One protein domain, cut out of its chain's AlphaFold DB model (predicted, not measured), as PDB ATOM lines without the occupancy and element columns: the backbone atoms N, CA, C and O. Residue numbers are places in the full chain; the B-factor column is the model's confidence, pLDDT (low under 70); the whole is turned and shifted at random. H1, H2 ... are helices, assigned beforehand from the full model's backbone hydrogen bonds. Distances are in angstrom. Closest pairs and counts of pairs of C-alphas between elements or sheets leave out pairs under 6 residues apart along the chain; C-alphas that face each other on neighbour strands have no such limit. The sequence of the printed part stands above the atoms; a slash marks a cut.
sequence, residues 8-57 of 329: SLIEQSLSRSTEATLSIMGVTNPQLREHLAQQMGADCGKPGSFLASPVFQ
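AT A GLANCE: This is residues 8 to 57 of the 329 residues of the protein "Putative DEAD-box helicase-like protein" of Escherichia coli (UniProt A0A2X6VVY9). A hairpin of two helices, the longer H1 and the shorter H2, folds back through the turn of residues 25 to 29, the two helices slanted to each other at 36 degrees and coming closest away from that turn, at Thr 18 of H1 and Met 40, the last residue of H2. After H2 the unnamed stretch of residues 41 to 57 makes a loop and then a tail, which ends at Gln 57 at the far end of the long axis from the turn. The printed part has 50 residues with two named helices, H1 then H2, and no named strand; its class is all helix. It is only just compact, close to loose, with a radius of gyration of the C-alphas of 11.4 A, and only just elongated, with spans of 38 by 19 by 16 A.

IN THESE COORDINATES: H1 is residues 8 to 24, 23.8 A from first to last C-alpha, and begins at C-alpha 8 at (-11.429, 51.968, 29.059). H2 is residues 30 to 40, 15.0 A long by the same measure, and ends at C-alpha 40 at (4.746, 51.743, 34.093). Residues 41 to 57 hold no named element, and C-alpha 57 is at (-4.481, 50.231, 12.011).

HOW THE PARTS SIT: H1 and H2 touch, with 7 pairs of C-alphas within 8 A. Their closest C-alphas are those of Thr 18 and Met 40, 5.7 A apart. They run opposite ways at a steep tilt of 36 degrees, only just past shallow, and form a helical hairpin. Their centres are 13.2 A apart. In both H1 and H2, every O i to N i+4 pair is within hydrogen-bond range.

THE WHOLE: The two C-alphas farthest apart are those of Asn 29 and Gln 57, at 39.2 A. The link from H1 to H2, five residues, is tight. The printed part has no cut. The mean pLDDT of the printed part is 83.5, and residues 56 to 57 are under 70.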
ATOM      1  N   SER A   8     -11.296  53.080  28.112       80.06
ATOM      2  CA  SER A   8     -11.429  51.968  29.059       80.06
ATOM      3  C   SER A   8     -10.515  50.790  28.712       80.06
ATOM      4  O   SER A   8      -9.907  50.204  29.601       80.06
ATOM      5  N   LEU A   9     -10.369  50.463  27.423       80.19
ATOM      6  CA  LEU A   9      -9.464  49.414  26.944       80.19
ATOM      7  C   LEU A   9      -7.997  49.784  27.171       80.19
ATOM      8  O   LEU A   9      -7.215  48.935  27.593       80.19
ATOM      9  N   ILE A  10      -7.631  51.041  26.914       81.88
ATOM     10  CA  ILE A  10      -6.267  51.540  27.121       81.88
ATOM     11  C   ILE A  10      -5.916  51.511  28.614       81.88
ATOM     12  O   ILE A  10      -4.888  50.948  28.980       81.88
ATOM     13  N   GLU A  11      -6.792  52.035  29.473       83.25
ATOM     14  CA  GLU A  11      -6.613  52.048  30.931       83.25
ATOM     15  C   GLU A  11      -6.528  50.625  31.502       83.25
ATOM     16  O   GLU A  11      -5.620  50.316  32.275       83.25
ATOM     17  N   GLN A  12      -7.416  49.722  31.072       83.12
ATOM     18  CA  GLN A  12      -7.383  48.322  31.503       83.12
ATOM     19  C   GLN A  12      -6.122  47.600  31.034       83.12
ATOM     20  O   GLN A  12      -5.536  46.846  31.811       83.12
ATOM     21  N   SER A  13      -5.702  47.804  29.783       82.69
ATOM     22  CA  SER A  13      -4.488  47.176  29.262       82.69
ATOM     23  C   SER A  13      -3.256  47.685  30.006       82.69
ATOM     24  O   SER A  13      -2.431  46.876  30.413       82.69
ATOM     25  N   LEU A  14      -3.157  48.994  30.246       86.19
ATOM     26  CA  LEU A  14      -2.053  49.610  30.982       86.19
ATOM     27  C   LEU A  14      -1.973  49.096  32.422       86.19
ATOM     28  O   LEU A  14      -0.912  48.649  32.860       86.19
ATOM     29  N   SER A  15      -3.106  49.081  33.130       84.31
ATOM     30  CA  SER A  15      -3.184  48.578  34.503       84.31
ATOM     31  C   SER A  15      -2.798  47.101  34.582       84.31
ATOM     32  O   SER A  15      -1.956  46.730  35.398       84.31
ATOM     33  N   ARG A  16      -3.373  46.254  33.717       85.31
ATOM     34  CA  ARG A  16      -3.113  44.806  33.730       85.31
ATOM     35  C   ARG A  16      -1.685  44.473  33.328       85.31
ATOM     36  O   ARG A  16      -1.074  43.618  33.960       85.31
ATOM     37  N   SER A  17      -1.151  45.126  32.297       85.94
ATOM     38  CA  SER A  17       0.237  44.928  31.879       85.94
ATOM     39  C   SER A  17       1.205  45.340  32.986       85.94
ATOM     40  O   SER A  17       2.113  44.578  33.294       85.94
ATOM     41  N   THR A  18       0.970  46.480  33.642       85.88
ATOM     42  CA  THR A  18       1.802  46.948  34.763       85.88
ATOM     43  C   THR A  18       1.793  45.958  35.928       85.88
ATOM     44  O   THR A  18       2.851  45.529  36.391       85.88
ATOM     45  N   GLU A  19       0.608  45.542  36.381       85.12
ATOM     46  CA  GLU A  19       0.467  44.611  37.504       85.12
ATOM     47  C   GLU A  19       1.093  43.244  37.196       85.12
ATOM     48  O   GLU A  19       1.872  42.717  37.997       85.12
ATOM     49  N   ALA A  20       0.816  42.698  36.008       86.19
ATOM     50  CA  ALA A  20       1.365  41.419  35.574       86.19
ATOM     51  C   ALA A  20       2.896  41.465  35.483       86.19
ATOM     52  O   ALA A  20       3.563  40.564  35.993       86.19
ATOM     53  N   THR A  21       3.472  42.516  34.893       86.62
ATOM     54  CA  THR A  21       4.927  42.655  34.768       86.62
ATOM     55  C   THR A  21       5.603  42.787  36.129       86.62
ATOM     56  O   THR A  21       6.569  42.071  36.388       86.62
ATOM     57  N   LEU A  22       5.080  43.616  37.039       85.94
ATOM     58  CA  LEU A  22       5.632  43.748  38.395       85.94
ATOM     59  C   LEU A  22       5.534  42.448  39.198       85.94
ATOM     60  O   LEU A  22       6.422  42.143  39.998       85.94
ATOM     61  N   SER A  23       4.468  41.674  38.982       84.44
ATOM     62  CA  SER A  23       4.314  40.354  39.587       84.44
ATOM     63  C   SER A  23       5.326  39.350  39.032       84.44
ATOM     64  O   SER A  23       5.938  38.624  39.810       84.44
ATOM     65  N   ILE A  24       5.537  39.320  37.711       88.69
ATOM     66  CA  ILE A  24       6.485  38.408  37.047       88.69
ATOM     67  C   ILE A  24       7.934  38.745  37.408       88.69
ATOM     68  O   ILE A  24       8.726  37.843  37.668       88.69
ATOM     69  N   MET A  25       8.289  40.032  37.459       85.88
ATOM     70  CA  MET A  25       9.638  40.475  37.831       85.88
ATOM     71  C   MET A  25       9.968  40.209  39.307       85.88
ATOM     72  O   MET A  25      11.125  40.339  39.698       85.88
ATOM     73  N   GLY A  26       8.975  39.850  40.131       83.38
ATOM     74  CA  GLY A  26       9.194  39.476  41.526       83.38
ATOM     75  C   GLY A  26       9.768  40.608  42.379       83.38
ATOM     76  O   GLY A  26      10.517  40.345  43.317       83.38
ATOM     77  N   VAL A  27       9.456  41.871  42.066       83.94
ATOM     78  CA  VAL A  27       9.992  43.027  42.804       83.94
ATOM     79  C   VAL A  27       9.380  43.066  44.208       83.94
ATOM     80  O   VAL A  27       8.197  43.378  44.377       83.94
ATOM     81  N   THR A  28      10.192  42.730  45.212       84.62
ATOM     82  CA  THR A  28       9.799  42.628  46.630       84.62
ATOM     83  C   THR A  28      10.056  43.899  47.431       84.62
ATOM     84  O   THR A  28       9.397  44.110  48.446       84.62
ATOM     85  N   ASN A  29      10.979  44.765  46.993       92.69
ATOM     86  CA  ASN A  29      11.212  46.053  47.644       92.69
ATOM     87  C   ASN A  29      10.002  46.987  47.401       92.69
ATOM     88  O   ASN A  29       9.730  47.307  46.239       92.69
ATOM     89  N   PRO A  30       9.301  47.454  48.456       90.12
ATOM     90  CA  PRO A  30       8.081  48.251  48.305       90.12
ATOM     91  C   PRO A  30       8.299  49.578  47.574       90.12
ATOM     92  O   PRO A  30       7.506  49.936  46.711       90.12
ATOM     93  N   GLN A  31       9.402  50.273  47.866       92.31
ATOM     94  CA  GLN A  31       9.712  51.590  47.300       92.31
ATOM     95  C   GLN A  31      10.059  51.484  45.814       92.31
ATOM     96  O   GLN A  31       9.605  52.283  44.999       92.31
ATOM     97  N   LEU A  32      10.826  50.455  45.443       88.12
ATOM     98  CA  LEU A  32      11.140  50.181  44.042       88.12
ATOM     99  C   LEU A  32       9.891  49.748  43.268       88.12
ATOM    100  O   LEU A  32       9.690  50.175  42.134       88.12
ATOM    101  N   ARG A  33       9.039  48.918  43.879       90.12
ATOM    102  CA  ARG A  33       7.786  48.467  43.269       90.12
ATOM    103  C   ARG A  33       6.836  49.633  43.015       90.12
ATOM    104  O   ARG A  33       6.253  49.701  41.941       90.12
ATOM    105  N   GLU A  34       6.712  50.550  43.968       89.62
ATOM    106  CA  GLU A  34       5.899  51.760  43.830       89.62
ATOM    107  C   GLU A  34       6.451  52.691  42.743       89.62
ATOM    108  O   GLU A  34       5.698  53.142  41.879       89.62
ATOM    109  N   HIS A  35       7.772  52.897  42.713       89.31
ATOM    110  CA  HIS A  35       8.424  53.694  41.674       89.31
ATOM    111  C   HIS A  35       8.192  53.115  40.269       89.31
ATOM    112  O   HIS A  35       7.800  53.833  39.349       89.31
ATOM    113  N   LEU A  36       8.385  51.803  40.104       87.38
ATOM    114  CA  LEU A  36       8.156  51.122  38.830       87.38
ATOM    115  C   LEU A  36       6.671  51.105  38.451       87.38
ATOM    116  O   LEU A  36       6.360  51.286  37.281       87.38
ATOM    117  N   ALA A  37       5.752  50.951  39.408       87.25
ATOM    118  CA  ALA A  37       4.314  51.027  39.146       87.25
ATOM    119  C   ALA A  37       3.894  52.407  38.628       87.25
ATOM    120  O   ALA A  37       3.120  52.486  37.676       87.25
ATOM    121  N   GLN A  38       4.433  53.487  39.200       87.12
ATOM    122  CA  GLN A  38       4.172  54.845  38.719       87.12
ATOM    123  C   GLN A  38       4.744  55.081  37.319       87.12
ATOM    124  O   GLN A  38       4.064  55.669  36.478       87.12
ATOM    125  N   GLN A  39       5.962  54.606  37.041       85.50
ATOM    126  CA  GLN A  39       6.546  54.729  35.703       85.50
ATOM    127  C   GLN A  39       5.799  53.885  34.664       85.50
ATOM    128  O   GLN A  39       5.528  54.354  33.560       85.50
ATOM    129  N   MET A  40       5.425  52.653  35.014       86.38
ATOM    130  CA  MET A  40       4.746  51.743  34.093       86.38
ATOM    131  C   MET A  40       3.274  52.092  33.867       86.38
ATOM    132  O   MET A  40       2.772  51.888  32.766       86.38
ATOM    133  N   GLY A  41       2.613  52.676  34.866       83.25
ATOM    134  CA  GLY A  41       1.240  53.171  34.778       83.25
ATOM    135  C   GLY A  41       1.097  54.548  34.123       83.25
ATOM    136  O   GLY A  41      -0.008  55.087  34.104       83.25
ATOM    137  N   ALA A  42       2.182  55.139  33.612       84.88
ATOM    138  CA  ALA A  42       2.133  56.411  32.899       84.88
ATOM    139  C   ALA A  42       1.421  56.282  31.540       84.88
ATOM    140  O   ALA A  42       1.456  55.227  30.904       84.88
ATOM    141  N   ASP A  43       0.815  57.380  31.068       83.19
ATOM    142  CA  ASP A  43       0.080  57.404  29.795       83.19
ATOM    143  C   ASP A  43       0.908  56.824  28.643       83.19
ATOM    144  O   ASP A  43       2.066  57.203  28.434       83.19
ATOM    145  N   CYS A  44       0.283  55.951  27.855       82.94
ATOM    146  CA  CYS A  44       0.914  55.302  26.714       82.94
ATOM    147  C   CYS A  44       1.558  56.319  25.754       82.94
ATOM    148  O   CYS A  44       0.941  57.322  25.392       82.94
ATOM    149  N   GLY A  45       2.779  56.028  25.295       78.56
ATOM    150  CA  GLY A  45       3.449  56.788  24.237       78.56
ATOM    151  C   GLY A  45       4.216  58.040  24.653       78.56
ATOM    152  O   GLY A  45       4.795  58.698  23.787       78.56
ATOM    153  N   LYS A  46       4.261  58.373  25.946       82.25
ATOM    154  CA  LYS A  46       5.171  59.408  26.455       82.25
ATOM    155  C   LYS A  46       6.594  58.839  26.631       82.25
ATOM    156  O   LYS A  46       6.762  57.629  26.796       82.25
ATOM    157  N   PRO A  47       7.641  59.683  26.592       75.88
ATOM    158  CA  PRO A  47       9.002  59.251  26.904       75.88
ATOM    159  C   PRO A  47       9.076  58.625  28.305       75.88
ATOM    160  O   PRO A  47       8.685  59.260  29.281       75.88
ATOM    161  N   GLY A  48       9.566  57.386  28.395       71.81
ATOM    162  CA  GLY A  48       9.651  56.630  29.653       71.81
ATOM    163  C   GLY A  48       8.403  55.816  30.013       71.81
ATOM    164  O   GLY A  48       8.445  55.071  30.988       71.81
ATOM    165  N   SER A  49       7.320  55.903  29.234       81.25
ATOM    166  CA  SER A  49       6.134  55.066  29.432       81.25
ATOM    167  C   SER A  49       6.405  53.611  29.074       81.25
ATOM    168  O   SER A  49       7.103  53.305  28.106       81.25
ATOM    169  N   PHE A  50       5.781  52.702  29.818       85.88
ATOM    170  CA  PHE A  50       5.939  51.266  29.603       85.88
ATOM    171  C   PHE A  50       5.236  50.757  28.342       85.88
ATOM    172  O   PHE A  50       5.741  49.856  27.675       85.88
ATOM    173  N   LEU A  51       4.095  51.354  27.984       82.94
ATOM    174  CA  LEU A  51       3.375  51.038  26.752       82.94
ATOM    175  C   LEU A  51       3.539  52.151  25.710       82.94
ATOM    176  O   LEU A  51       3.483  53.342  26.023       82.94
ATOM    177  N   ALA A  52       3.706  51.756  24.447       82.94
ATOM    178  CA  ALA A  52       3.710  52.668  23.305       82.94
ATOM    179  C   ALA A  52       2.309  53.247  23.040       82.94
ATOM    180  O   ALA A  52       1.304  52.667  23.456       82.94
ATOM    181  N   SER A  53       2.235  54.371  22.314       81.50
ATOM    182  CA  SER A  53       0.955  54.944  21.869       81.50
ATOM    183  C   SER A  53       0.109  53.874  21.174       81.50
ATOM    184  O   SER A  53       0.631  53.180  20.297       81.50
ATOM    185  N   PRO A  54      -1.187  53.741  21.505       75.19
ATOM    186  CA  PRO A  54      -2.055  52.806  20.810       75.19
ATOM    187  C   PRO A  54      -2.136  53.189  19.329       75.19
ATOM    188  O   PRO A  54      -2.506  54.312  18.981       75.19
ATOM    189  N   VAL A  55      -1.783  52.247  18.456       75.06
ATOM    190  CA  VAL A  55      -1.894  52.408  17.006       75.06
ATOM    191  C   VAL A  55      -3.180  51.737  16.548       75.06
ATOM    192  O   VAL A  55      -3.352  50.530  16.700       75.06
ATOM    193  N   PHE A  56      -4.082  52.519  15.962       69.81
ATOM    194  CA  PHE A  56      -5.264  51.993  15.288       69.81
ATOM    195  C   PHE A  56      -4.934  51.802  13.812       69.81
ATOM    196  O   PHE A  56      -4.922  52.759  13.040       69.81
ATOM    197  N   GLN A  57      -4.645  50.565  13.419       59.50
ATOM    198  CA  GLN A  57      -4.481  50.231  12.011       59.50
ATOM    199  C   GLN A  57      -5.855  49.935  11.407       59.50
ATOM    200  O   GLN A  57      -6.534  48.997  11.824       59.50
TER     201      GLN A  57